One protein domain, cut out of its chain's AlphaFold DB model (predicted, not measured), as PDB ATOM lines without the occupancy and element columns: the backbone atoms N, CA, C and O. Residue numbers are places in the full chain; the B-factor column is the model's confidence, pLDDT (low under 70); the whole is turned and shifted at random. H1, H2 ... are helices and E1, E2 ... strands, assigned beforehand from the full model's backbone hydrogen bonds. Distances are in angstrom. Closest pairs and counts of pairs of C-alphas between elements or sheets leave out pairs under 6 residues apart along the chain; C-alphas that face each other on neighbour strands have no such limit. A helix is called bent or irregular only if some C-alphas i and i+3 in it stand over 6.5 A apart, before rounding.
ATOM      1  N   ALA A   4      20.647  80.580  17.901       86.06
ATOM      2  CA  ALA A   4      19.211  80.769  17.870       86.06
ATOM      3  C   ALA A   4      18.846  82.239  18.076       86.06
ATOM      4  O   ALA A   4      19.543  83.009  18.741       86.06
ATOM      5  N   LYS A   5      17.705  82.624  17.507       87.62
ATOM      6  CA  LYS A   5      17.059  83.900  17.776       87.62
ATOM      7  C   LYS A   5      15.560  83.725  17.921       87.62
ATOM      8  O   LYS A   5      14.902  83.161  17.048       87.62
ATOM      9  N   ILE A   6      15.022  84.290  18.995       83.75
ATOM     10  CA  ILE A   6      13.584  84.427  19.191       83.75
ATOM     11  C   ILE A   6      13.113  85.689  18.462       83.75
ATOM     12  O   ILE A   6      13.618  86.798  18.669       83.75
ATOM     13  N   LEU A   7      12.136  85.509  17.581       80.50
ATOM     14  CA  LEU A   7      11.529  86.547  16.766       80.50
ATOM     15  C   LEU A   7      10.093  86.780  17.237       80.50
ATOM     16  O   LEU A   7       9.206  85.951  17.024       80.50
ATOM     17  N   THR A   8       9.852  87.935  17.841       73.00
ATOM     18  CA  THR A   8       8.497  88.434  18.082       73.00
ATOM     19  C   THR A   8       7.926  89.035  16.791       73.00
ATOM     20  O   THR A   8       8.630  89.197  15.790       73.00
ATOM     21  N   THR A   9       6.641  89.390  16.786       62.84
ATOM     22  CA  THR A   9       5.992  90.072  15.649       62.84
ATOM     23  C   THR A   9       6.709  91.348  15.213       62.84
ATOM     24  O   THR A   9       6.704  91.670  14.028       62.84
ATOM     25  N   GLU A  10       7.363  92.040  16.142       59.72
ATOM     26  CA  GLU A  10       8.118  93.275  15.897       59.72
ATOM     27  C   GLU A  10       9.453  93.016  15.175       59.72
ATOM     28  O   GLU A  10       9.983  93.884  14.484       59.72
ATOM     29  N   LYS A  11       9.970  91.781  15.233       69.44
ATOM     30  CA  LYS A  11      11.224  91.369  14.580       69.44
ATOM     31  C   LYS A  11      11.018  90.730  13.200       69.44
ATOM     32  O   LYS A  11      11.909  90.056  12.686       69.44
ATOM     33  N   ARG A  12       9.863  90.952  12.557       71.75
ATOM     34  CA  ARG A  12       9.578  90.455  11.192       71.75
ATOM     35  C   ARG A  12      10.591  90.923  10.148       71.75
ATOM     36  O   ARG A  12      10.850  90.175   9.211       71.75
ATOM     37  N   HIS A  13      11.209  92.087  10.346       76.88
ATOM     38  CA  HIS A  13      12.236  92.626   9.449       76.88
ATOM     39  C   HIS A  13      13.421  91.659   9.231       76.88
ATOM     40  O   HIS A  13      14.019  91.640   8.158       76.88
ATOM     41  N   ILE A  14      13.724  90.789  10.203       82.38
ATOM     42  CA  ILE A  14      14.768  89.758  10.079       82.38
ATOM     43  C   ILE A  14      14.364  88.686   9.064       82.38
ATOM     44  O   ILE A  14      15.175  88.245   8.256       82.38
ATOM     45  N   LEU A  15      13.088  88.293   9.044       82.75
ATOM     46  CA  LEU A  15      12.564  87.380   8.024       82.75
ATOM     47  C   LEU A  15      12.436  88.063   6.659       82.75
ATOM     48  O   LEU A  15      12.512  87.407   5.621       82.75
ATOM     49  N   GLU A  16      12.269  89.382   6.633       80.44
ATOM     50  CA  GLU A  16      12.274  90.148   5.389       80.44
ATOM     51  C   GLU A  16      13.662  90.171   4.744       80.44
ATOM     52  O   GLU A  16      13.732  90.050   3.523       80.44
ATOM     53  N   LYS A  17      14.753  90.187   5.528       82.62
ATOM     54  CA  LYS A  17      16.129  90.016   5.010       82.62
ATOM     55  C   LYS A  17      16.315  88.705   4.230       82.62
ATOM     56  O   LYS A  17      17.130  88.659   3.320       82.62
ATOM     57  N   LEU A  18      15.539  87.660   4.542       84.19
ATOM     58  CA  LEU A  18      15.554  86.397   3.790       84.19
ATOM     59  C   LEU A  18      14.752  86.456   2.486       84.19
ATOM     60  O   LEU A  18      15.048  85.707   1.560       84.19
ATOM     61  N   THR A  19      13.702  87.280   2.420       76.38
ATOM     62  CA  THR A  19      12.773  87.314   1.274       76.38
ATOM     63  C   THR A  19      13.033  88.453   0.297       76.38
ATOM     64  O   THR A  19      12.571  88.376  -0.840       76.38
ATOM     65  N   ARG A  20      13.756  89.500   0.708       67.12
ATOM     66  CA  ARG A  20      14.051  90.679  -0.111       67.12
ATOM     67  C   ARG A  20      15.546  90.796  -0.378       67.12
ATOM     68  O   ARG A  20      16.352  90.795   0.546       67.12
ATOM     69  N   SER A  21      15.902  90.986  -1.644       51.69
ATOM     70  CA  SER A  21      17.190  91.566  -2.012       51.69
ATOM     71  C   SER A  21      17.202  93.048  -1.597       51.69
ATOM     72  O   SER A  21      16.435  93.851  -2.120       51.69
ATOM     73  N   SER A  22      18.041  93.369  -0.614       46.09
ATOM     74  CA  SER A  22      18.671  94.674  -0.323       46.09
ATOM     75  C   SER A  22      17.895  95.925   0.145       46.09
ATOM     76  O   SER A  22      18.568  96.773   0.717       46.09
ATOM     77  N   ASP A  23      16.570  96.077   0.031       43.28
ATOM     78  CA  ASP A  23      15.966  97.429   0.227       43.28
ATOM     79  C   ASP A  23      15.150  97.694   1.504       43.28
ATOM     80  O   ASP A  23      14.633  98.797   1.703       43.28
ATOM     81  N   THR A  24      15.033  96.746   2.433       47.72
ATOM     82  CA  THR A  24      14.441  97.075   3.737       47.72
ATOM     83  C   THR A  24      15.468  97.786   4.603       47.72
ATOM     84  O   THR A  24      16.481  97.194   4.971       47.72
ATOM     85  N   ARG A  25      15.181  99.049   4.968       46.84
ATOM     86  CA  ARG A  25      15.818  99.724   6.110       46.84
ATOM     87  C   ARG A  25      15.750  98.762   7.292       46.84
ATOM     88  O   ARG A  25      14.696  98.604   7.905       46.84
ATOM     89  N   SER A  26      16.858  98.073   7.549       52.06
ATOM     90  CA  SER A  26      17.036  97.289   8.761       52.06
ATOM     91  C   SER A  26      16.736  98.211   9.936       52.06
ATOM     92  O   SER A  26      17.035  99.407   9.858       52.06
ATOM     93  N   ALA A  27      16.129  97.686  11.001       59.38
ATOM     94  CA  ALA A  27      16.019  98.434  12.246       59.38
ATOM     95  C   ALA A  27      17.386  99.072  12.553       59.38
ATOM     96  O   ALA A  27      18.415  98.429  12.352       59.38
ATOM     97  N   MET A  28      17.414 100.342  12.976       67.94
ATOM     98  CA  MET A  28      18.679 101.017  13.318       67.94
ATOM     99  C   MET A  28      19.386 100.362  14.512       67.94
ATOM    100  O   MET A  28      20.543 100.665  14.792       67.94
ATOM    101  N   GLU A  29      18.688  99.471  15.209       83.31
ATOM    102  CA  GLU A  29      19.162  98.824  16.413       83.31
ATOM    103  C   GLU A  29      19.898  97.512  16.120       83.31
ATOM    104  O   GLU A  29      19.517  96.767  15.212       83.31
ATOM    105  N   PRO A  30      20.942  97.203  16.906       89.06
ATOM    106  CA  PRO A  30      21.604  95.911  16.884       89.06
ATOM    107  C   PRO A  30      20.652  94.734  17.075       89.06
ATOM    108  O   PRO A  30      19.704  94.786  17.859       89.06
ATOM    109  N   ASP A  31      20.992  93.625  16.428       90.62
ATOM    110  CA  ASP A  31      20.283  92.369  16.582       90.62
ATOM    111  C   ASP A  31      21.079  91.386  17.440       90.62
ATOM    112  O   ASP A  31      22.215  91.043  17.121       90.62
ATOM    113  N   TYR A  32      20.435  90.888  18.496       90.38
ATOM    114  CA  TYR A  32      20.996  89.892  19.412       90.38
ATOM    115  C   TYR A  32      20.641  88.466  18.995       90.38
ATOM    116  O   TYR A  32      19.528  88.216  18.509       90.38
ATOM    117  N   PHE A  33      21.581  87.556  19.205       93.38
ATOM    118  CA  PHE A  33      21.493  86.126  18.942       93.38
ATOM    119  C   PHE A  33      22.121  85.375  20.115       93.38
ATOM    120  O   PHE A  33      23.022  85.895  20.768       93.38
ATOM    121  N   HIS A  34      21.690  84.139  20.341       92.38
ATOM    122  CA  HIS A  34      22.247  83.278  21.381       92.38
ATOM    123  C   HIS A  34      22.965  82.086  20.750       92.38
ATOM    124  O   HIS A  34      22.587  81.631  19.667       92.38
ATOM    125  N   LEU A  35      24.017  81.584  21.392       93.19
ATOM    126  CA  LEU A  35      24.625  80.304  21.031       93.19
ATOM    127  C   LEU A  35      23.807  79.166  21.634       93.19
ATOM    128  O   LEU A  35      23.422  79.241  22.793       93.19
ATOM    129  N   GLY A  36      23.618  78.091  20.872       90.75
ATOM    130  CA  GLY A  36      22.864  76.927  21.330       90.75
ATOM    131  C   GLY A  36      21.378  76.978  20.997       90.75
ATOM    132  O   GLY A  36      20.960  77.619  20.026       90.75
ATOM    133  N   ASP A  37      20.616  76.210  21.765       85.00
ATOM    134  CA  ASP A  37      19.176  76.062  21.616       85.00
ATOM    135  C   ASP A  37      18.447  77.316  22.144       85.00
ATOM    136  O   ASP A  37      18.989  78.089  22.921       85.00
ATOM    137  N   PRO A  38      17.223  77.622  21.700       78.62
ATOM    138  CA  PRO A  38      16.453  78.695  22.323       78.62
ATOM    139  C   PRO A  38      16.076  78.328  23.769       78.62
ATOM    140  O   PRO A  38      15.591  77.224  24.020       78.62
ATOM    141  N   LEU A  39      16.162  79.286  24.696       77.56
ATOM    142  CA  LEU A  39      15.475  79.156  25.982       77.56
ATOM    143  C   LEU A  39      13.962  79.197  25.753       77.56
ATOM    144  O   LEU A  39      13.421  80.181  25.244       77.56
ATOM    145  N   LEU A  40      13.289  78.100  26.095       69.69
ATOM    146  CA  LEU A  40      11.836  77.946  25.951       69.69
ATOM    147  C   LEU A  40      11.071  78.284  27.238       69.69
ATOM    148  O   LEU A  40       9.847  78.131  27.280       69.69
ATOM    149  N   ASP A  41      11.783  78.731  28.273       58.62
ATOM    150  CA  ASP A  41      11.208  79.052  29.572       58.62
ATOM    151  C   ASP A  41      10.258  80.256  29.527       58.62
ATOM    152  O   ASP A  41      10.087  80.953  28.524       58.62
ATOM    153  N   ARG A  42       9.528  80.443  30.631       49.97
ATOM    154  CA  ARG A  42       8.441  81.420  30.713       49.97
ATOM    155  C   ARG A  42       8.954  82.872  30.677       49.97
ATOM    156  O   ARG A  42       9.991  83.149  31.266       49.97
ATOM    157  N   PRO A  43       8.173  83.823  30.115       50.72
ATOM    158  CA  PRO A  43       6.839  83.649  29.538       50.72
ATOM    159  C   PRO A  43       6.899  82.856  28.230       50.72
ATOM    160  O   PRO A  43       7.655  83.187  27.326       50.72
ATOM    161  N   THR A  44       6.090  81.790  28.157       54.88
ATOM    162  CA  THR A  44       6.087  80.824  27.046       54.88
ATOM    163  C   THR A  44       6.082  81.564  25.715       54.88
ATOM    164  O   THR A  44       5.260  82.469  25.551       54.88
ATOM    165  N   LEU A  45       6.923  81.136  24.769       60.66
ATOM    166  CA  LEU A  45       7.068  81.669  23.406       60.66
ATOM    167  C   LEU A  45       5.811  81.483  22.525       60.66
ATOM    168  O   LEU A  45       5.897  81.227  21.326       60.66
ATOM    169  N   ARG A  46       4.612  81.618  23.094       68.62
ATOM    170  CA  ARG A  46       3.325  81.518  22.413       68.62
ATOM    171  C   ARG A  46       3.238  82.632  21.381       68.62
ATOM    172  O   ARG A  46       3.171  83.808  21.722       68.62
ATOM    173  N   GLY A  47       3.252  82.253  20.109       73.81
ATOM    174  CA  GLY A  47       3.174  83.207  19.005       73.81
ATOM    175  C   GLY A  47       4.523  83.759  18.532       73.81
ATOM    176  O   GLY A  47       4.532  84.524  17.567       73.81
ATOM    177  N   SER A  48       5.643  83.352  19.141       84.19
ATOM    178  CA  SER A  48       6.992  83.758  18.717       84.19
ATOM    179  C   SER A  48       7.576  82.787  17.696       84.19
ATOM    180  O   SER A  48       7.307  81.592  17.718       84.19
ATOM    181  N   MET A  49       8.400  83.262  16.777       87.56
ATOM    182  CA  MET A  49       9.126  82.381  15.864       87.56
ATOM    183  C   MET A  49      10.519  82.126  16.433       87.56
ATOM    184  O   MET A  49      11.088  82.995  17.089       87.56
ATOM    185  N   VAL A  50      11.076  80.949  16.185       89.25
ATOM    186  CA  VAL A  50      12.463  80.635  16.533       89.25
ATOM    187  C   VAL A  50      13.225  80.433  15.238       89.25
ATOM    188  O   VAL A  50      12.847  79.599  14.419       89.25
ATOM    189  N   LEU A  51      14.293  81.196  15.051       91.94
ATOM    190  CA  LEU A  51      15.205  81.069  13.925       91.94
ATOM    191  C   LEU A  51      16.496  80.409  14.412       91.94
ATOM    192  O   LEU A  51      17.244  81.036  15.159       91.94
ATOM    193  N   ALA A  52      16.758  79.171  13.992       92.81
ATOM    194  CA  ALA A  52      18.053  78.529  14.201       92.81
ATOM    195  C   ALA A  52      18.958  78.728  12.989       92.81
ATOM    196  O   ALA A  52      18.570  78.524  11.834       92.81
ATOM    197  N   LEU A  53      20.200  79.077  13.279       94.75
ATOM    198  CA  LEU A  53      21.231  79.461  12.335       94.75
ATOM    199  C   LEU A  53      22.414  78.507  12.471       94.75
ATOM    200  O   LEU A  53      22.742  78.041  13.566       94.75
ATOM    201  N   ASN A  54      23.031  78.177  11.342       93.94
ATOM    202  CA  ASN A  54      24.285  77.438  11.335       93.94
ATOM    203  C   ASN A  54      25.484  78.376  11.519       93.94
ATOM    204  O   ASN A  54      25.375  79.599  11.495       93.94
ATOM    205  N   GLU A  55      26.651  77.771  11.686       91.50
ATOM    206  CA  GLU A  55      27.919  78.467  11.895       91.50
ATOM    207  C   GLU A  55      28.312  79.421  10.760       91.50
ATOM    208  O   GLU A  55      28.924  80.457  11.025       91.50
ATOM    209  N   GLY A  56      27.903  79.130   9.520       94.38
ATOM    210  CA  GLY A  56      28.153  79.998   8.369       94.38
ATOM    211  C   GLY A  56      27.577  81.403   8.558       94.38
ATOM    212  O   GLY A  56      28.189  82.371   8.117       94.38
ATOM    213  N   PHE A  57      26.469  81.535   9.297       95.19
ATOM    214  CA  PHE A  57      25.911  82.839   9.655       95.19
ATOM    215  C   PHE A  57      26.913  83.704  10.424       95.19
ATOM    216  O   PHE A  57      27.149  84.852  10.057       95.19
ATOM    217  N   LEU A  58      27.514  83.168  11.489       92.94
ATOM    218  CA  LEU A  58      28.440  83.940  12.315       92.94
ATOM    219  C   LEU A  58      29.731  84.255  11.545       92.94
ATOM    220  O   LEU A  58      30.261  85.362  11.649       92.94
ATOM    221  N   LEU A  59      30.228  83.297  10.757       92.62
ATOM    222  CA  LEU A  59      31.458  83.459   9.980       92.62
ATOM    223  C   LEU A  59      31.323  84.523   8.883       92.62
ATOM    224  O   LEU A  59      32.220  85.359   8.747       92.62
ATOM    225  N   ASP A  60      30.200  84.545   8.163       94.19
ATOM    226  CA  ASP A  60      29.919  85.554   7.134       94.19
ATOM    227  C   ASP A  60      29.732  86.958   7.740       94.19
ATOM    228  O   ASP A  60      29.984  87.962   7.072       94.19
ATOM    229  N   ASN A  61      29.338  87.045   9.016       94.19
ATOM    230  CA  ASN A  61      29.000  88.298   9.698       94.19
ATOM    231  C   ASN A  61      30.054  88.807  10.687       94.19
ATOM    232  O   ASN A  61      29.775  89.721  11.464       94.19
ATOM    233  N   LYS A  62      31.293  88.303  10.622       93.69
ATOM    234  CA  LYS A  62      32.417  88.785  11.453       93.69
ATOM    235  C   LYS A  62      32.577  90.304  11.434       93.69
ATOM    236  O   LYS A  62      32.865  90.910  12.458       93.69
ATOM    237  N   ARG A  63      32.379  90.926  10.267       94.12
ATOM    238  CA  ARG A  63      32.503  92.382  10.093       94.12
ATOM    239  C   ARG A  63      31.360  93.165  10.726       94.12
ATOM    240  O   ARG A  63      31.567  94.321  11.062       94.12
ATOM    241  N   SER A  64      30.185  92.570  10.891       94.88
ATOM    242  CA  SER A  64      29.037  93.207  11.543       94.88
ATOM    243  C   SER A  64      29.012  92.951  13.048       94.88
ATOM    244  O   SER A  64      28.115  93.438  13.723       94.88
ATOM    245  N   PHE A  65      29.976  92.211  13.598       96.25
ATOM    246  CA  PHE A  65      30.032  91.905  15.023       96.25
ATOM    247  C   PHE A  65      30.205  93.173  15.869       96.25
ATOM    248  O   PHE A  65      31.111  93.969  15.623       96.25
ATOM    249  N   LEU A  66      29.333  93.355  16.863       95.38
ATOM    250  CA  LEU A  66      29.415  94.452  17.828       95.38
ATOM    251  C   LEU A  66      30.053  93.996  19.129       95.38
ATOM    252  O   LEU A  66      31.061  94.556  19.544       95.38
ATOM    253  N   TYR A  67      29.456  92.992  19.761       95.88
ATOM    254  CA  TYR A  67      29.971  92.414  20.989       95.88
ATOM    255  C   TYR A  67      29.467  90.979  21.167       95.88
ATOM    256  O   TYR A  67      28.454  90.590  20.583       95.88
ATOM    257  N   GLY A  68      30.165  90.210  21.997       96.62
ATOM    258  CA  GLY A  68      29.719  88.925  22.530       96.62
ATOM    259  C   GLY A  68      29.703  88.939  24.053       96.62
ATOM    260  O   GLY A  68      30.310  89.815  24.669       96.62
ATOM    261  N   SER A  69      29.028  87.978  24.667       96.31
ATOM    262  CA  SER A  69      28.988  87.818  26.119       96.31
ATOM    263  C   SER A  69      28.770  86.352  26.500       96.31
ATOM    264  O   SER A  69      28.014  85.660  25.812       96.31
ATOM    265  N   PRO A  70      29.394  85.857  27.587       95.12
ATOM    266  CA  PRO A  70      29.162  84.508  28.080       95.12
ATOM    267  C   PRO A  70      27.829  84.351  28.830       95.12
ATOM    268  O   PRO A  70      27.480  83.242  29.217       95.12
ATOM    269  N   MET A  71      27.084  85.442  29.024       92.75
ATOM    270  CA  MET A  71      25.797  85.482  29.724       92.75
ATOM    271  C   MET A  71      24.844  86.520  29.114       92.75
ATOM    272  O   MET A  71      25.289  87.415  28.389       92.75
ATOM    273  N   ASP A  72      23.560  86.456  29.474       91.12
ATOM    274  CA  ASP A  72      22.533  87.416  29.048       91.12
ATOM    275  C   ASP A  72      22.804  88.820  29.625       91.12
ATOM    276  O   ASP A  72      22.586  89.103  30.811       91.12
ATOM    277  N   VAL A  73      23.283  89.730  28.772       91.88
ATOM    278  CA  VAL A  73      23.624  91.109  29.160       91.88
ATOM    279  C   VAL A  73      22.367  91.894  29.515       91.88
ATOM    280  O   VAL A  73      22.412  92.749  30.402       91.88
ATOM    281  N   GLY A  74      21.245  91.627  28.842       88.75
ATOM    282  CA  GLY A  74      19.958  92.243  29.156       88.75
ATOM    283  C   GLY A  74      19.475  91.805  30.534       88.75
ATOM    284  O   GLY A  74      19.170  92.649  31.381       88.75
ATOM    285  N   GLY A  75      19.498  90.498  30.785       88.75
ATOM    286  CA  GLY A  75      19.176  89.891  32.071       88.75
ATOM    287  C   GLY A  75      20.009  90.479  33.209       88.75
ATOM    288  O   GLY A  75      19.453  90.901  34.226       88.75
ATOM    289  N   LEU A  76      21.321  90.610  33.010       90.31
ATOM    290  CA  LEU A  76      22.215  91.240  33.981       90.31
ATOM    291  C   LEU A  76      21.909  92.734  34.167       90.31
ATOM    292  O   LEU A  76      21.787  93.210  35.293       90.31
ATOM    293  N   ARG A  77      21.745  93.495  33.079       91.31
ATOM    294  CA  ARG A  77      21.505  94.949  33.126       91.31
ATOM    295  C   ARG A  77      20.219  95.306  33.870       91.31
ATOM    296  O   ARG A  77      20.209  96.277  34.625       91.31
ATOM    297  N   PHE A  78      19.153  94.542  33.653       88.62
ATOM    298  CA  PHE A  78      17.835  94.805  34.233       88.62
ATOM    299  C   PHE A  78      17.584  94.061  35.555       88.62
ATOM    300  O   PHE A  78      16.523  94.232  36.150       88.62
ATOM    301  N   GLY A  79      18.561  93.297  36.056       86.12
ATOM    302  CA  GLY A  79      18.479  92.624  37.356       86.12
ATOM    303  C   GLY A  79      17.620  91.358  37.365       86.12
ATOM    304  O   GLY A  79      17.136  90.962  38.423       86.12
ATOM    305  N   PHE A  80      17.426  90.721  36.208       85.94
ATOM    306  CA  PHE A  80      16.869  89.366  36.132       85.94
ATOM    307  C   PHE A  80      17.918  88.315  36.502       85.94
ATOM    308  O   PHE A  80      17.579  87.309  37.112       85.94
ATOM    309  N   ILE A  81      19.192  88.599  36.214       87.25
ATOM    310  CA  ILE A  81      20.340  87.839  36.711       87.25
ATOM    311  C   ILE A  81      20.996  88.661  37.817       87.25
ATOM    312  O   ILE A  81      21.419  89.797  37.590       87.25
ATOM    313  N   ASN A  82      21.088  88.083  39.015       87.56
ATOM    314  CA  ASN A  82      21.617  88.754  40.203       87.56
ATOM    315  C   ASN A  82      22.835  88.000  40.756       87.56
ATOM    316  O   ASN A  82      22.714  87.283  41.750       87.56
ATOM    317  N   PRO A  83      24.008  88.131  40.111       86.50
ATOM    318  CA  PRO A  83      25.230  87.531  40.617       86.50
ATOM    319  C   PRO A  83      25.665  88.225  41.912       86.50
ATOM    320  O   PRO A  83      25.403  89.418  42.095       86.50
ATOM    321  N   PRO A  84      26.364  87.513  42.809       80.44
ATOM    322  CA  PRO A  84      26.958  88.141  43.979       80.44
ATOM    323  C   PRO A  84      28.014  89.174  43.554       80.44
ATOM    324  O   PRO A  84      28.832  88.905  42.674       80.44
ATOM    325  N   GLY A  85      28.026  90.337  44.211       84.56
ATOM    326  CA  GLY A  85      29.036  91.383  44.010       84.56
ATOM    327  C   GLY A  85      28.569  92.591  43.189       84.56
ATOM    328  O   GLY A  85      27.385  92.929  43.157       84.56
ATOM    329  N   ASP A  86      29.527  93.289  42.571       89.00
ATOM    330  CA  ASP A  86      29.275  94.510  41.798       89.00
ATOM    331  C   ASP A  86      28.800  94.178  40.377       89.00
ATOM    332  O   ASP A  86      29.578  93.897  39.463       89.00
ATOM    333  N   ARG A  87      27.482  94.263  40.185       89.25
ATOM    334  CA  ARG A  87      26.814  94.046  38.898       89.25
ATOM    335  C   ARG A  87      27.312  94.974  37.789       89.25
ATOM    336  O   ARG A  87      27.370  94.554  36.637       89.25
ATOM    337  N   SER A  88      27.650  96.224  38.108       89.62
ATOM    338  CA  SER A  88      28.096  97.204  37.107       89.62
ATOM    339  C   SER A  88      29.479  96.842  36.584       89.62
ATOM    340  O   SER A  88      29.719  96.900  35.379       89.62
ATOM    341  N   ARG A  89      30.362  96.407  37.485       91.50
ATOM    342  CA  ARG A  89      31.670  95.858  37.131       91.50
ATOM    343  C   ARG A  89      31.530  94.578  36.312       91.50
ATOM    344  O   ARG A  89      32.131  94.486  35.247       91.50
ATOM    345  N   LEU A  90      30.696  93.630  36.744       92.81
ATOM    346  CA  LEU A  90      30.497  92.388  35.993       92.81
ATOM    347  C   LEU A  90      29.967  92.658  34.577       92.81
ATOM    348  O   LEU A  90      30.465  92.069  33.623       92.81
ATOM    349  N   LEU A  91      29.032  93.603  34.420       92.56
ATOM    350  CA  LEU A  91      28.495  94.009  33.117       92.56
ATOM    351  C   LEU A  91      29.589  94.500  32.152       92.56
ATOM    352  O   LEU A  91      29.490  94.265  30.950       92.56
ATOM    353  N   GLN A  92      30.640  95.148  32.665       91.88
ATOM    354  CA  GLN A  92      31.791  95.577  31.862       91.88
ATOM    355  C   GLN A  92      32.716  94.411  31.491       91.88
ATOM    356  O   GLN A  92      33.319  94.431  30.422       91.88
ATOM    357  N   LEU A  93      32.833  93.401  32.356       94.25
ATOM    358  CA  LEU A  93      33.738  92.262  32.163       94.25
ATOM    359  C   LEU A  93      33.182  91.197  31.210       94.25
ATOM    360  O   LEU A  93      33.952  90.496  30.548       94.25
ATOM    361  N   VAL A  94      31.857  91.052  31.154       94.88
ATOM    362  CA  VAL A  94      31.193  90.009  30.356       94.88
ATOM    363  C   VAL A  94      31.153  90.358  28.873       94.88
ATOM    364  O   VAL A  94      31.220  89.463  28.034       94.88
ATOM    365  N   GLN A  95      31.105  91.646  28.525       95.44
ATOM    366  CA  GLN A  95      31.128  92.069  27.129       95.44
ATOM    367  C   GLN A  95      32.525  91.902  26.525       95.44
ATOM    368  O   GLN A  95      33.540  92.263  27.121       95.44
ATOM    369  N   CYS A  96      32.582  91.368  25.310       95.62
ATOM    370  CA  CYS A  96      33.824  91.148  24.585       95.62
ATOM    371  C   CYS A  96      33.722  91.557  23.119       95.62
ATOM    372  O   CYS A  96      32.638  91.583  22.534       95.62
ATOM    373  N   ASP A  97      34.870  91.864  22.522       96.00
ATOM    374  CA  ASP A  97      34.982  92.091  21.087       96.00
ATOM    375  C   ASP A  97      34.953  90.774  20.290       96.00
ATOM    376  O   ASP A  97      34.914  89.668  20.837       96.00
ATOM    377  N   ALA A  98      34.986  90.898  18.961       95.19
ATOM    378  CA  ALA A  98      34.988  89.747  18.067       95.19
ATOM    379  C   ALA A  98      36.192  88.825  18.310       95.19
ATOM    380  O   ALA A  98      36.033  87.608  18.311       95.19
ATOM    381  N   TYR A  99      37.391  89.377  18.517       95.38
ATOM    382  CA  TYR A  99      38.610  88.580  18.674       95.38
ATOM    383  C   TYR A  99      38.496  87.647  19.879       95.38
ATOM    384  O   TYR A  99      38.663  86.432  19.749       95.38
ATOM    385  N   LYS A 100      38.118  88.204  21.027       96.00
ATOM    386  CA  LYS A 100      37.924  87.464  22.269       96.00
ATOM    387  C   LYS A 100      36.773  86.457  22.160       96.00
ATOM    388  O   LYS A 100      36.916  85.322  22.613       96.00
ATOM    389  N   PHE A 101      35.675  86.814  21.490       95.94
ATOM    390  CA  PHE A 101      34.560  85.894  21.246       95.94
ATOM    391  C   PHE A 101      34.957  84.697  20.364       95.94
ATOM    392  O   PHE A 101      34.649  83.552  20.688       95.94
ATOM    393  N   PHE A 102      35.683  84.921  19.266       94.50
ATOM    394  CA  PHE A 102      36.146  83.829  18.403       94.50
ATOM    395  C   PHE A 102      37.253  82.988  19.053       94.50
ATOM    396  O   PHE A 102      37.325  81.789  18.783       94.50
ATOM    397  N   ALA A 103      38.075  83.568  19.935       94.88
ATOM    398  CA  ALA A 103      39.019  82.810  20.756       94.88
ATOM    399  C   ALA A 103      38.283  81.846  21.700       94.88
ATOM    400  O   ALA A 103      38.628  80.666  21.753       94.88
ATOM    401  N   PHE A 104      37.211  82.311  22.354       95.81
ATOM    402  CA  PHE A 104      36.324  81.455  23.145       95.81
ATOM    403  C   PHE A 104      35.749  80.297  22.316       95.81
ATOM    404  O   PHE A 104      35.844  79.142  22.723       95.81
ATOM    405  N   LEU A 105      35.197  80.585  21.133       94.31
ATOM    406  CA  LEU A 105      34.633  79.550  20.258       94.31
ATOM    407  C   LEU A 105      35.675  78.530  19.791       94.31
ATOM    408  O   LEU A 105      35.365  77.345  19.687       94.31
ATOM    409  N   SER A 106      36.900  78.985  19.527       94.50
ATOM    410  CA  SER A 106      38.006  78.112  19.128       94.50
ATOM    411  C   SER A 106      38.411  77.190  20.277       94.50
ATOM    412  O   SER A 106      38.517  75.987  20.076       94.50
ATOM    413  N   ALA A 107      38.536  77.715  21.500       95.31
ATOM    414  CA  ALA A 107      38.802  76.899  22.686       95.31
ATOM    415  C   ALA A 107      37.661  75.907  22.978       95.31
ATOM    416  O   ALA A 107      37.903  74.758  23.338       95.31
ATOM    417  N   LEU A 108      36.405  76.316  22.760       93.88
ATOM    418  CA  LEU A 108      35.236  75.449  22.916       93.88
ATOM    419  C   LEU A 108      35.223  74.292  21.901       93.88
ATOM    420  O   LEU A 108      34.618  73.254  22.165       93.88
ATOM    421  N   ALA A 109      35.869  74.432  20.741       92.31
ATOM    422  CA  ALA A 109      35.958  73.346  19.767       92.31
ATOM    423  C   ALA A 109      36.783  72.158  20.292       92.31
ATOM    424  O   ALA A 109      36.459  71.017  19.949       92.31
ATOM    425  N   GLU A 110      37.758  72.430  21.166       94.56
ATOM    426  CA  GLU A 110      38.731  71.469  21.698       94.56
ATOM    427  C   GLU A 110      38.239  70.694  22.933       94.56
ATOM    428  O   GLU A 110      38.861  69.713  23.338       94.56
ATOM    429  N   VAL A 111      37.119  71.094  23.549       94.56
ATOM    430  CA  VAL A 111      36.575  70.372  24.713       94.56
ATOM    431  C   VAL A 111      35.724  69.161  24.315       94.56
ATOM    432  O   VAL A 111      35.170  69.121  23.207       94.56
ATOM    433  N   PRO A 112      35.556  68.178  25.227       95.44
ATOM    434  CA  PRO A 112      34.699  67.021  24.998       95.44
ATOM    435  C   PRO A 112      33.293  67.396  24.527       95.44
ATOM    436  O   PRO A 112      32.716  68.407  24.930       95.44
ATOM    437  N   ASN A 113      32.705  66.545  23.685       93.69
ATOM    438  CA  ASN A 113      31.414  66.837  23.066       93.69
ATOM    439  C   ASN A 113      30.288  67.066  24.090       93.69
ATOM    440  O   ASN A 113      29.441  67.928  23.878       93.69
ATOM    441  N   GLU A 114      30.305  66.331  25.200       95.38
ATOM    442  CA  GLU A 114      29.378  66.502  26.326       95.38
ATOM    443  C   GLU A 114      29.412  67.918  26.921       95.38
ATOM    444  O   GLU A 114      28.358  68.499  27.169       95.38
ATOM    445  N   ALA A 115      30.599  68.521  27.036       94.62
ATOM    446  CA  ALA A 115      30.774  69.880  27.536       94.62
ATOM    447  C   ALA A 115      30.163  70.908  26.577       94.62
ATOM    448  O   ALA A 115      29.485  71.846  26.996       94.62
ATOM    449  N   ARG A 116      30.355  70.701  25.268       93.19
ATOM    450  CA  ARG A 116      29.760  71.557  24.229       93.19
ATOM    451  C   ARG A 116      28.239  71.454  24.228       93.19
ATOM    452  O   ARG A 116      27.561  72.470  24.117       93.19
ATOM    453  N   LEU A 117      27.705  70.239  24.372       92.50
ATOM    454  CA  LEU A 117      26.264  70.011  24.483       92.50
ATOM    455  C   LEU A 117      25.690  70.660  25.745       92.50
ATOM    456  O   LEU A 117      24.624  71.259  25.673       92.50
ATOM    457  N   ALA A 118      26.395  70.598  26.878       92.62
ATOM    458  CA  ALA A 118      25.976  71.285  28.097       92.62
ATOM    459  C   ALA A 118      25.863  72.803  27.884       92.62
ATOM    460  O   ALA A 118      24.815  73.366  28.197       92.62
ATOM    461  N   LEU A 119      26.864  73.438  27.258       92.88
ATOM    462  CA  LEU A 119      26.802  74.865  26.920       92.88
ATOM    463  C   LEU A 119      25.642  75.189  25.977       92.88
ATOM    464  O   LEU A 119      24.898  76.133  26.228       92.88
ATOM    465  N   PHE A 120      25.468  74.420  24.898       91.94
ATOM    466  CA  PHE A 120      24.394  74.678  23.933       91.94
ATOM    467  C   PHE A 120      22.994  74.406  24.492       91.94
ATOM    468  O   PHE A 120      22.022  74.878  23.913       91.94
ATOM    469  N   SER A 121      22.895  73.688  25.610       90.38
ATOM    470  CA  SER A 121      21.668  73.520  26.390       90.38
ATOM    471  C   SER A 121      21.627  74.406  27.643       90.38
ATOM    472  O   SER A 121      20.815  74.141  28.524       90.38
ATOM    473  N   HIS A 122      22.489  75.426  27.741       92.69
ATOM    474  CA  HIS A 122      22.515  76.419  28.824       92.69
ATOM    475  C   HIS A 122      22.697  75.834  30.223       92.69
ATOM    476  O   HIS A 122      22.015  76.221  31.168       92.69
ATOM    477  N   ARG A 123      23.614  74.874  30.359       93.31
ATOM    478  CA  ARG A 123      23.913  74.216  31.633       93.31
ATOM    479  C   ARG A 123      25.374  74.373  32.036       93.31
ATOM    480  O   ARG A 123      26.246  74.399  31.158       93.31
ATOM    481  N   PRO A 124      25.654  74.395  33.351       94.38
ATOM    482  CA  PRO A 124      27.014  74.426  33.853       94.38
ATOM    483  C   PRO A 124      27.806  73.182  33.453       94.38
ATOM    484  O   PRO A 124      27.298  72.061  33.456       94.38
ATOM    485  N   HIS A 125      29.084  73.383  33.132       95.94
ATOM    486  CA  HIS A 125      30.031  72.297  32.891       95.94
ATOM    487  C   HIS A 125      31.463  72.735  33.215       95.94
ATOM    488  O   HIS A 125      31.916  73.781  32.751       95.94
ATOM    489  N   GLU A 126      32.217  71.919  33.955       95.12
ATOM    490  CA  GLU A 126      33.558  72.287  34.446       95.12
ATOM    491  C   GLU A 126      34.563  72.574  33.316       95.12
ATOM    492  O   GLU A 126      35.278  73.570  33.357       95.12
ATOM    493  N   ALA A 127      34.570  71.785  32.236       95.69
ATOM    494  CA  ALA A 127      35.426  72.088  31.078       95.69
ATOM    495  C   ALA A 127      35.114  73.458  30.433       95.69
ATOM    496  O   ALA A 127      36.013  74.141  29.950       95.69
ATOM    497  N   VAL A 128      33.846  73.887  30.457       95.00
ATOM    498  CA  VAL A 128      33.432  75.202  29.950       95.00
ATOM    499  C   VAL A 128      33.834  76.300  30.938       95.00
ATOM    500  O   VAL A 128      34.293  77.358  30.512       95.00
ATOM    501  N   ARG A 129      33.749  76.039  32.252       95.38
ATOM    502  CA  ARG A 129      34.241  76.935  33.316       95.38
ATOM    503  C   ARG A 129      35.667  77.381  33.095       95.38
ATOM    504  O   ARG A 129      35.954  78.568  33.250       95.38
ATOM    505  N   ALA A 130      36.534  76.414  32.797       95.69
ATOM    506  CA  ALA A 130      37.957  76.633  32.616       95.69
ATOM    507  C   ALA A 130      38.180  77.614  31.461       95.69
ATOM    508  O   ALA A 130      38.788  78.658  31.661       95.69
ATOM    509  N   ILE A 131      37.533  77.372  30.316       96.44
ATOM    510  CA  ILE A 131      37.601  78.280  29.165       96.44
ATOM    511  C   ILE A 131      37.058  79.670  29.516       96.44
ATOM    512  O   ILE A 131      37.673  80.674  29.161       96.44
ATOM    513  N   ILE A 132      35.915  79.764  30.205       95.94
ATOM    514  CA  ILE A 132      35.369  81.066  30.615       95.94
ATOM    515  C   ILE A 132      36.367  81.790  31.522       95.94
ATOM    516  O   ILE A 132      36.578  82.986  31.352       95.94
ATOM    517  N   SER A 133      36.995  81.083  32.462       96.38
ATOM    518  CA  SER A 133      37.995  81.656  33.366       96.38
ATOM    519  C   SER A 133      39.216  82.163  32.603       96.38
ATOM    520  O   SER A 133      39.688  83.262  32.887       96.38
ATOM    521  N   ASP A 134      39.690  81.406  31.616       95.75
ATOM    522  CA  ASP A 134      40.867  81.758  30.819       95.75
ATOM    523  C   ASP A 134      40.593  82.936  29.880       95.75
ATOM    524  O   ASP A 134      41.429  83.824  29.719       95.75
ATOM    525  N   VAL A 135      39.405  82.977  29.269       95.75
ATOM    526  CA  VAL A 135      39.049  84.016  28.296       95.75
ATOM    527  C   VAL A 135      38.486  85.252  28.994       95.75
ATOM    528  O   VAL A 135      38.959  86.366  28.778       95.75
ATOM    529  N   PHE A 136      37.463  85.101  29.831       95.25
ATOM    530  CA  PHE A 136      36.724  86.208  30.451       95.25
ATOM    531  C   PHE A 136      37.223  86.585  31.847       95.25
ATOM    532  O   PHE A 136      36.871  87.655  32.341       95.25
ATOM    533  N   GLY A 137      38.090  85.770  32.443       95.06
ATOM    534  CA  GLY A 137      38.640  85.989  33.773       95.06
ATOM    535  C   GLY A 137      37.888  85.219  34.855       95.06
ATOM    536  O   GLY A 137      36.702  84.895  34.738       95.06
ATOM    537  N   HIS A 138      38.600  84.958  35.953       94.69
ATOM    538  CA  HIS A 138      38.093  84.171  37.076       94.69
ATOM    539  C   HIS A 138      36.811  84.753  37.688       94.69
ATOM    540  O   HIS A 138      35.909  84.002  38.041       94.69
ATOM    541  N   GLU A 139      36.704  86.081  37.768       94.38
ATOM    542  CA  GLU A 139      35.532  86.773  38.319       94.38
ATOM    543  C   GLU A 139      34.246  86.414  37.558       94.38
ATOM    544  O   GLU A 139      33.275  85.977  38.170       94.38
ATOM    545  N   VAL A 140      34.267  86.492  36.221       94.88
ATOM    546  CA  VAL A 140      33.113  86.148  35.370       94.88
ATOM    547  C   VAL A 140      32.738  84.677  35.530       94.88
ATOM    548  O   VAL A 140      31.573  84.349  35.757       94.88
ATOM    549  N   SER A 141      33.740  83.797  35.464       95.19
ATOM    550  CA  SER A 141      33.556  82.352  35.622       95.19
ATOM    551  C   SER A 141      32.940  82.005  36.981       95.19
ATOM    552  O   SER A 141      31.960  81.263  37.059       95.19
ATOM    553  N   GLN A 142      33.446  82.597  38.064       93.94
ATOM    554  CA  GLN A 142      32.946  82.350  39.411       93.94
ATOM    555  C   GLN A 142      31.517  82.874  39.602       93.94
ATOM    556  O   GLN A 142      30.703  82.191  40.232       93.94
ATOM    557  N   SER A 143      31.185  84.043  39.045       93.50
ATOM    558  CA  SER A 143      29.824  84.589  39.089       93.50
ATOM    559  C   SER A 143      28.823  83.672  38.382       93.50
ATOM    560  O   SER A 143      27.792  83.357  38.970       93.50
ATOM    561  N   MET A 144      29.144  83.185  37.177       93.38
ATOM    562  CA  MET A 144      28.293  82.241  36.432       93.38
ATOM    563  C   MET A 144      28.073  80.936  37.200       93.38
ATOM    564  O   MET A 144      26.944  80.475  37.325       93.38
ATOM    565  N   PHE A 145      29.131  80.364  37.780       92.94
ATOM    566  CA  PHE A 145      29.018  79.119  38.548       92.94
ATOM    567  C   PHE A 145      28.240  79.270  39.846       92.94
ATOM    568  O   PHE A 145      27.553  78.341  40.260       92.94
ATOM    569  N   THR A 146      28.326  80.432  40.489       93.06
ATOM    570  CA  THR A 146      27.570  80.687  41.720       93.06
ATOM    571  C   THR A 146      26.069  80.805  41.446       93.06
ATOM    572  O   THR A 146      25.265  80.464  42.307       93.06
ATOM    573  N   LEU A 147      25.687  81.234  40.238       90.56
ATOM    574  CA  LEU A 147      24.295  81.249  39.775       90.56
ATOM    575  C   LEU A 147      23.755  79.841  39.454       90.56
ATOM    576  O   LEU A 147      22.549  79.672  39.291       90.56
ATOM    577  N   GLY A 148      24.623  78.825  39.425       88.12
ATOM    578  CA  GLY A 148      24.244  77.417  39.339       88.12
ATOM    579  C   GLY A 148      23.525  77.066  38.039       88.12
ATOM    580  O   GLY A 148      24.045  77.318  36.952       88.12
ATOM    581  N   ASP A 149      22.344  76.463  38.179       87.69
ATOM    582  CA  ASP A 149      21.530  75.931  37.080       87.69
ATOM    583  C   ASP A 149      20.613  76.977  36.420       87.69
ATOM    584  O   ASP A 149      19.727  76.603  35.653       87.69
ATOM    585  N   ASP A 150      20.782  78.276  36.704       89.12
ATOM    586  CA  ASP A 150      20.037  79.328  36.001       89.12
ATOM    587  C   ASP A 150      20.448  79.365  34.514       89.12
ATOM    588  O   ASP A 150      21.572  79.772  34.195       89.12
ATOM    589  N   PRO A 151      19.563  78.991  33.572       88.50
ATOM    590  CA  PRO A 151      19.925  78.919  32.163       88.50
ATOM    591  C   PRO A 151      20.230  80.295  31.554       88.50
ATOM    592  O   PRO A 151      20.985  80.381  30.585       88.50
ATOM    593  N   HIS A 152      19.711  81.389  32.123       87.69
ATOM    594  CA  HIS A 152      20.029  82.745  31.669       87.69
ATOM    595  C   HIS A 152      21.459  83.155  32.043       87.69
ATOM    596  O   HIS A 152      22.112  83.884  31.291       87.69
ATOM    597  N   ALA A 153      21.991  82.633  33.155       90.19
ATOM    598  CA  ALA A 153      23.396  82.806  33.523       90.19
ATOM    599  C   ALA A 153      24.348  82.098  32.546       90.19
ATOM    600  O   ALA A 153      25.500  82.501  32.422       90.19
ATOM    601  N   TRP A 154      23.846  81.085  31.832       92.38
ATOM    602  CA  TRP A 154      24.551  80.266  30.842       92.38
ATOM    603  C   TRP A 154      24.110  80.551  29.398       92.38
ATOM    604  O   TRP A 154      24.360  79.764  28.476       92.38
ATOM    605  N   LEU A 155      23.451  81.689  29.179       91.94
ATOM    606  CA  LEU A 155      22.984  82.125  27.873       91.94
ATOM    607  C   LEU A 155      24.054  82.967  27.176       91.94
ATOM    608  O   LEU A 155      24.073  84.192  27.269       91.94
ATOM    609  N   PHE A 156      24.939  82.300  26.441       94.31
ATOM    610  CA  PHE A 156      25.938  82.971  25.617       94.31
ATOM    611  C   PHE A 156      25.256  83.747  24.490       94.31
ATOM    612  O   PHE A 156      24.498  83.170  23.708       94.31
ATOM    613  N   GLU A 157      25.556  85.035  24.364       94.25
ATOM    614  CA  GLU A 157      24.954  85.911  23.363       94.25
ATOM    615  C   GLU A 157      25.991  86.652  22.521       94.25
ATOM    616  O   GLU A 157      27.149  86.829  22.903       94.25
ATOM    617  N   TYR A 158      25.556  87.108  21.352       95.62
ATOM    618  CA  TYR A 158      26.292  88.054  20.531       95.62
ATOM    619  C   TYR A 158      25.344  89.010  19.817       95.62
ATOM    620  O   TYR A 158      24.203  88.675  19.489       95.62
ATOM    621  N   ALA A 159      25.841  90.215  19.565       95.00
ATOM    622  CA  ALA A 159      25.124  91.279  18.892       95.00
ATOM    623  C   ALA A 159      25.783  91.603  17.553       95.00
ATOM    624  O   ALA A 159      27.008  91.737  17.458       95.00
ATOM    625  N   LEU A 160      24.960  91.782  16.524       94.75
ATOM    626  CA  LEU A 160      25.392  92.225  15.204       94.75
ATOM    627  C   LEU A 160      24.804  93.600  14.877       94.75
ATOM    628  O   LEU A 160      23.657  93.903  15.209       94.75
ATOM    629  N   ARG A 161      25.587  94.422  14.179       93.19
ATOM    630  CA  ARG A 161      25.131  95.649  13.527       93.19
ATOM    631  C   ARG A 161      24.040  95.334  12.503       93.19
ATOM    632  O   ARG A 161      24.128  94.293  11.859       93.19
ATOM    633  N   PRO A 162      23.089  96.255  12.261       88.62
ATOM    634  CA  PRO A 162      22.000  96.085  11.288       88.62
ATOM    635  C   PRO A 162      22.411  95.672   9.864       88.62
ATOM    636  O   PRO A 162      21.585  95.159   9.108       88.62
ATOM    637  N   ASP A 163      23.666  95.904   9.479       89.31
ATOM    638  CA  ASP A 163      24.227  95.575   8.166       89.31
ATOM    639  C   ASP A 163      24.588  94.087   7.992       89.31
ATOM    640  O   ASP A 163      25.072  93.706   6.927       89.31
ATOM    641  N   TYR A 164      24.316  93.235   8.991       92.12
ATOM    642  CA  TYR A 164      24.529  91.793   8.865       92.12
ATOM    643  C   TYR A 164      23.733  91.191   7.697       92.12
ATOM    644  O   TYR A 164      22.590  91.568   7.388       92.12
ATOM    645  N   ILE A 165      24.355  90.195   7.082       91.06
ATOM    646  CA  ILE A 165      23.878  89.420   5.950       91.06
ATOM    647  C   ILE A 165      23.199  88.156   6.479       91.06
ATOM    648  O   ILE A 165      23.806  87.365   7.196       91.06
ATOM    649  N   LEU A 166      21.950  87.930   6.084       91.88
ATOM    650  CA  LEU A 166      21.220  86.705   6.390       91.88
ATOM    651  C   LEU A 166      20.723  86.084   5.088       91.88
ATOM    652  O   LEU A 166      19.871  86.656   4.412       91.88
ATOM    653  N   LYS A 167      21.258  84.915   4.741       92.50
ATOM    654  CA  LYS A 167      20.928  84.190   3.512       92.50
ATOM    655  C   LYS A 167      20.147  82.912   3.824       92.50
ATOM    656  O   LYS A 167      20.257  82.386   4.936       92.50
ATOM    657  N   PRO A 168      19.385  82.355   2.867       92.69
ATOM    658  CA  PRO A 168      18.681  81.095   3.075       92.69
ATOM    659  C   PRO A 168      19.591  79.962   3.558       92.69
ATOM    660  O   PRO A 168      19.172  79.191   4.414       92.69
ATOM    661  N   GLU A 169      20.823  79.851   3.067       93.62
ATOM    662  CA  GLU A 169      21.803  78.831   3.469       93.62
ATOM    663  C   GLU A 169      22.268  78.950   4.923       93.62
ATOM    664  O   GLU A 169      22.726  77.961   5.482       93.62
ATOM    665  N   HIS A 170      22.112  80.109   5.568       94.88
ATOM    666  CA  HIS A 170      22.442  80.302   6.985       94.88
ATOM    667  C   HIS A 170      21.406  79.679   7.924       94.88
ATOM    668  O   HIS A 170      21.708  79.390   9.080       94.88
ATOM    669  N   VAL A 171      20.175  79.475   7.449       94.75
ATOM    670  CA  VAL A 171      19.049  79.017   8.271       94.75
ATOM    671  C   VAL A 171      19.052  77.497   8.381       94.75
ATOM    672  O   VAL A 171      18.830  76.795   7.398       94.75
ATOM    673  N   SER A 172      19.244  76.959   9.582       93.44
ATOM    674  CA  SER A 172      19.102  75.516   9.823       93.44
ATOM    675  C   SER A 172      17.628  75.122   9.888       93.44
ATOM    676  O   SER A 172      17.199  74.184   9.218       93.44
ATOM    677  N   SER A 173      16.843  75.879  10.651       92.56
ATOM    678  CA  SER A 173      15.410  75.659  10.828       92.56
ATOM    679  C   SER A 173      14.709  76.940  11.280       92.56
ATOM    680  O   SER A 173      15.302  77.817  11.910       92.56
ATOM    681  N   LEU A 174      13.428  77.054  10.939       91.31
ATOM    682  CA  LEU A 174      12.538  78.129  11.360       91.31
ATOM    683  C   LEU A 174      11.284  77.509  11.967       91.31
ATOM    684  O   LEU A 174      10.463  76.929  11.252       91.31
ATOM    685  N   TRP A 175      11.106  77.656  13.274       89.12
ATOM    686  CA  TRP A 175       9.862  77.279  13.932       89.12
ATOM    687  C   TRP A 175       8.919  78.466  13.995       89.12
ATOM    688  O   TRP A 175       9.308  79.569  14.378       89.12
ATOM    689  N   CYS A 176       7.669  78.250  13.612       88.31
ATOM    690  CA  CYS A 176       6.714  79.325  13.419       88.31
ATOM    691  C   CYS A 176       5.299  78.907  13.838       88.31
ATOM    692  O   CYS A 176       4.876  77.793  13.523       88.31
ATOM    693  N   PRO A 177       4.510  79.799  14.461       88.31
ATOM    694  CA  PRO A 177       3.085  79.565  14.644       88.31
ATOM    695  C   PRO A 177       2.388  79.240  13.319       88.31
ATOM    696  O   PRO A 177       2.598  79.901  12.297       88.31
ATOM    697  N   ASN A 178       1.515  78.236  13.340       87.62
ATOM    698  CA  ASN A 178       0.724  77.818  12.183       87.62
ATOM    699  C   ASN A 178      -0.232  78.913  11.670       87.62
ATOM    700  O   ASN A 178      -0.632  78.867  10.508       87.62
ATOM    701  N   THR A 179      -0.529  79.928  12.488       86.88
ATOM    702  CA  THR A 179      -1.309  81.116  12.114       86.88
ATOM    703  C   THR A 179      -0.674  81.902  10.965       86.88
ATOM    704  O   THR A 179      -1.391  82.511  10.177       86.88
ATOM    705  N   TYR A 180       0.651  81.840  10.799       82.75
ATOM    706  CA  TYR A 180       1.354  82.543   9.721       82.75
ATOM    707  C   TYR A 180       1.437  81.759   8.408       82.75
ATOM    708  O   TYR A 180       1.779  82.343   7.377       82.75
ATOM    709  N   LYS A 181       1.094  80.461   8.412       83.31
ATOM    710  CA  LYS A 181       1.306  79.518   7.296       83.31
ATOM    711  C   LYS A 181       0.782  80.019   5.947       83.31
ATOM    712  O   LYS A 181       1.395  79.743   4.919       83.31
ATOM    713  N   ASN A 182      -0.335  80.744   5.957       81.75
ATOM    714  CA  ASN A 182      -1.037  81.159   4.741       81.75
ATOM    715  C   ASN A 182      -0.751  82.609   4.315       81.75
ATOM    716  O   ASN A 182      -1.290  83.050   3.299       81.75
ATOM    717  N   THR A 183       0.097  83.342   5.041       83.31
ATOM    718  CA  THR A 183       0.492  84.713   4.670       83.31
ATOM    719  C   THR A 183       1.448  84.709   3.471       83.31
ATOM    720  O   THR A 183       2.246  83.781   3.321       83.31
ATOM    721  N   ASP A 184       1.394  85.728   2.607       81.31
ATOM    722  CA  ASP A 184       2.199  85.771   1.372       81.31
ATOM    723  C   ASP A 184       3.711  85.718   1.646       81.31
ATOM    724  O   ASP A 184       4.440  84.958   0.997       81.31
ATOM    725  N   SER A 185       4.180  86.434   2.673       79.69
ATOM    726  CA  SER A 185       5.581  86.400   3.113       79.69
ATOM    727  C   SER A 185       6.023  84.983   3.490       79.69
ATOM    728  O   SER A 185       7.104  84.540   3.100       79.69
ATOM    729  N   PHE A 186       5.164  84.221   4.176       84.12
ATOM    730  CA  PHE A 186       5.471  82.843   4.559       84.12
ATOM    731  C   PHE A 186       5.379  81.849   3.411       84.12
ATOM    732  O   PHE A 186       6.112  80.861   3.417       84.12
ATOM    733  N   ARG A 187       4.544  82.098   2.397       84.69
ATOM    734  CA  ARG A 187       4.563  81.283   1.172       84.69
ATOM    735  C   ARG A 187       5.904  81.416   0.452       84.69
ATOM    736  O   ARG A 187       6.437  80.409  -0.010       84.69
ATOM    737  N   THR A 188       6.467  82.623   0.412       86.50
ATOM    738  CA  THR A 188       7.799  82.882  -0.160       86.50
ATOM    739  C   THR A 188       8.900  82.240   0.680       86.50
ATOM    740  O   THR A 188       9.692  81.461   0.151       86.50
ATOM    741  N   LEU A 189       8.896  82.463   2.001       88.06
ATOM    742  CA  LEU A 189       9.839  81.814   2.921       88.06
ATOM    743  C   LEU A 189       9.793  80.291   2.811       88.06
ATOM    744  O   LEU A 189      10.836  79.655   2.806       88.06
ATOM    745  N   ARG A 190       8.604  79.693   2.674       88.56
ATOM    746  CA  ARG A 190       8.449  78.239   2.536       88.56
ATOM    747  C   ARG A 190       9.137  77.685   1.293       88.56
ATOM    748  O   ARG A 190       9.620  76.559   1.340       88.56
ATOM    749  N   ARG A 191       9.193  78.452   0.199       90.12
ATOM    750  CA  ARG A 191       9.947  78.066  -1.003       90.12
ATOM    751  C   ARG A 191      11.456  78.159  -0.760       90.12
ATOM    752  O   ARG A 191      12.169  77.217  -1.079       90.12
ATOM    753  N   LEU A 192      11.921  79.249  -0.145       91.06
ATOM    754  CA  LEU A 192      13.344  79.490   0.148       91.06
ATOM    755  C   LEU A 192      13.917  78.518   1.195       91.06
ATOM    756  O   LEU A 192      15.050  78.050   1.096       91.06
ATOM    757  N   LEU A 193      13.120  78.196   2.209       92.12
ATOM    758  CA  LEU A 193      13.476  77.348   3.344       92.12
ATOM    759  C   LEU A 193      12.812  75.969   3.239       92.12
ATOM    760  O   LEU A 193      12.378  75.413   4.248       92.12
ATOM    761  N   SER A 194      12.692  75.429   2.022       90.12
ATOM    762  CA  SER A 194      12.028  74.142   1.782       90.12
ATOM    763  C   SER A 194      12.549  73.054   2.731       90.12
ATOM    764  O   SER A 194      13.755  72.878   2.881       90.12
ATOM    765  N   GLY A 195      11.630  72.377   3.428       90.38
ATOM    766  CA  GLY A 195      11.943  71.338   4.420       90.38
ATOM    767  C   GLY A 195      12.459  71.830   5.781       90.38
ATOM    768  O   GLY A 195      12.593  71.020   6.688       90.38
ATOM    769  N   ARG A 196      12.704  73.136   5.957       93.69
ATOM    770  CA  ARG A 196      13.295  73.728   7.175       93.69
ATOM    771  C   ARG A 196      12.314  74.565   8.001       93.69
ATOM    772  O   ARG A 196      12.698  75.114   9.029       93.69
ATOM    773  N   ILE A 197      11.058  74.693   7.563       91.31
ATOM    774  CA  ILE A 197      10.011  75.387   8.329       91.31
ATOM    775  C   ILE A 197       9.167  74.375   9.100       91.31
ATOM    776  O   ILE A 197       8.505  73.525   8.503       91.31
ATOM    777  N   HIS A 198       9.126  74.535  10.419       90.06
ATOM    778  CA  HIS A 198       8.328  73.723  11.328       90.06
ATOM    779  C   HIS A 198       7.186  74.565  11.889       90.06
ATOM    780  O   HIS A 198       7.403  75.587  12.540       90.06
ATOM    781  N   TYR A 199       5.951  74.146  11.629       88.69
ATOM    782  CA  TYR A 199       4.786  74.836  12.168       88.69
ATOM    783  C   TYR A 199       4.366  74.225  13.496       88.69
ATOM    784  O   TYR A 199       4.269  73.006  13.607       88.69
ATOM    785  N   TYR A 200       4.035  75.074  14.463       86.75
ATOM    786  CA  TYR A 200       3.486  74.649  15.746       86.75
ATOM    787  C   TYR A 200       2.180  75.390  16.054       86.75
ATOM    788  O   TYR A 200       1.889  76.445  15.483       86.75
ATOM    789  N   ASN A 201       1.349  74.824  16.927       85.31
ATOM    790  CA  ASN A 201       0.120  75.484  17.357       85.31
ATOM    791  C   ASN A 201       0.438  76.428  18.532       85.31
ATOM    792  O   ASN A 201       0.844  75.941  19.589       85.31
ATOM    793  N   PRO A 202       0.214  77.750  18.409       83.06
ATOM    794  CA  PRO A 202       0.568  78.706  19.460       83.06
ATOM    795  C   PRO A 202      -0.166  78.469  20.787       83.06
ATOM    796  O   PRO A 202       0.314  78.923  21.822       83.06
ATOM    797  N   LYS A 203      -1.290  77.733  20.787       82.25
ATOM    798  CA  LYS A 203      -1.998  77.321  22.010       82.25
ATOM    799  C   LYS A 203      -1.175  76.356  22.872       82.25
ATOM    800  O   LYS A 203      -1.282  76.416  24.093       82.25
ATOM    801  N   TYR A 204      -0.399  75.475  22.240       79.25
ATOM    802  CA  TYR A 204       0.374  74.420  22.907       79.25
ATOM    803  C   TYR A 204       1.873  74.737  23.002       79.25
ATOM    804  O   TYR A 204       2.602  73.988  23.638       79.25
ATOM    805  N   GLY A 205       2.309  75.841  22.387       73.69
ATOM    806  CA  GLY A 205       3.700  76.280  22.407       73.69
ATOM    807  C   GLY A 205       4.633  75.422  21.546       73.69
ATOM    808  O   GLY A 205       4.198  74.509  20.837       73.69
ATOM    809  N   LEU A 206       5.920  75.774  21.561       75.44
ATOM    810  CA  LEU A 206       6.967  75.044  20.839       75.44
ATOM    811  C   LEU A 206       7.327  73.741  21.568       75.44
ATOM    812  O   LEU A 206       7.624  72.729  20.937       75.44
ATOM    813  N   GLU A 207       7.234  73.763  22.894       70.75
ATOM    814  CA  GLU A 207       7.496  72.651  23.800       70.75
ATOM    815  C   GLU A 207       6.681  71.396  23.445       70.75
ATOM    816  O   GLU A 207       7.192  70.282  23.518       70.75
ATOM    817  N   ALA A 208       5.449  71.564  22.952       65.75
ATOM    818  CA  ALA A 208       4.600  70.457  22.516       65.75
ATOM    819  C   ALA A 208       5.062  69.802  21.201       65.75
ATOM    820  O   ALA A 208       4.679  68.670  20.913       65.75
ATOM    821  N   CYS A 209       5.860  70.500  20.390       59.28
ATOM    822  CA  CYS A 209       6.408  69.979  19.135       59.28
ATOM    823  C   CYS A 209       7.790  69.343  19.307       59.28
ATOM    824  O   CYS A 209       8.158  68.491  18.504       59.28
ATOM    825  N   CYS A 210       8.534  69.748  20.337       55.69
ATOM    826  CA  CYS A 210       9.844  69.192  20.686       55.69
ATOM    827  C   CYS A 210       9.755  68.047  21.710       55.69
ATOM    828  O   CYS A 210      10.779  67.532  22.147       55.69
TER     829      CYS A 210
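What this domain is: This is residues 4 to 210 of the 212 residues of an uncharacterized protein of Acidithiobacillus ferrivorans (UniProt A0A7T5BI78). Two lobes lie one after the other along the longest axis: the sheet E1 E3 E6 E7 with H1 and H9 over one face, as two layers, and the smaller sheet E2 E5 E4 with H5 over E4 and H3, H4, H6, H7 and H8 clustered on the side away from the first sheet. The lobes meet where edge strands E1 and E2 come together. The printed part has 207 residues, in the order E1 H1 E2 E3 H2 E4 H3 H4 H5 H6 H7 H8 E5 E6 H9 E7; the first sheet is mixed, the second antiparallel, and the class is mixed, helices and strands. The whole is compact, with a radius of gyration of the C-alphas of 17.5 A and spans of 51 by 37 by 33 A.

Where its parts are: Find C-alpha 4 at (19.211, 80.769, 17.870), where E1 (4 to 7) begins; its sheet continues with E3 (49 to 54, 16.6 A), E6 (171 to 177, 17.2 A) and E7 (197 to 200), which ends at C-alpha 200 (3.486, 74.649, 15.746). The other sheet has E2 (31 to 35), E5 (157 to 160) and E4 (65 to 69). Look for the helices at H1 (9 to 19), H2 (55 to 60), H3 (73 to 78), H4 (87 to 94), H5 (98 to 109, 16.5 A), H6 (113 to 120), H7 (126 to 136), H8 (138 to 146) and H9 (184 to 192). H1 is irregular: C-alphas 10 and 13 are 7.7 A apart.

How they stand to each other: E3 is antiparallel to E1 (N 5 to O 51, 2.9 A) and to E6 (N 50 to O 175, 2.9 A). E6, H9, E7 is a strand-helix-strand unit, two parallel strands joined through a helix, with a right-handed crossover (N 198 to O 174, 2.9 A). H1 touches H9, closest at C-alphas 19 and 189, 6.4 A. The closest C-alphas of E1 and E2 are Lys 5 and Phe 33, 5.1 A. E5 is antiparallel to E2 (N 33 to O 158, 2.9 A) and E4 (N 159 to O 67, 2.8 A). H5 has a height over the sheet of 11.1 A; H2 only grazes that sheet. H5 touches H7 (C-alphas 104 and 135, 6.4 A), and H7 touches H6 (115 and 127, 6.2 A). H7 and H8 form a hairpin (133 and 141, 5.0 A), as do H3 and H4 (73 and 91, 6.9 A). Every O i to N i+4 pair is within hydrogen-bond range in H2, H3, H4, H5, H6, H8 and H9; H7 has 6 of 7, and H1 has 3 of 7, beside 6 of 8 O i to N i+3 pairs.

The domain as a whole: The C-alphas farthest apart, His 138 and Asn 182, are 50.9 A apart. The printed part has no cut; the links H1 to E2 and E2 to E3 are long. Look for pLDDT under 70 at residues 9 to 11, 20 to 28, 40 to 46 and 208 to 210.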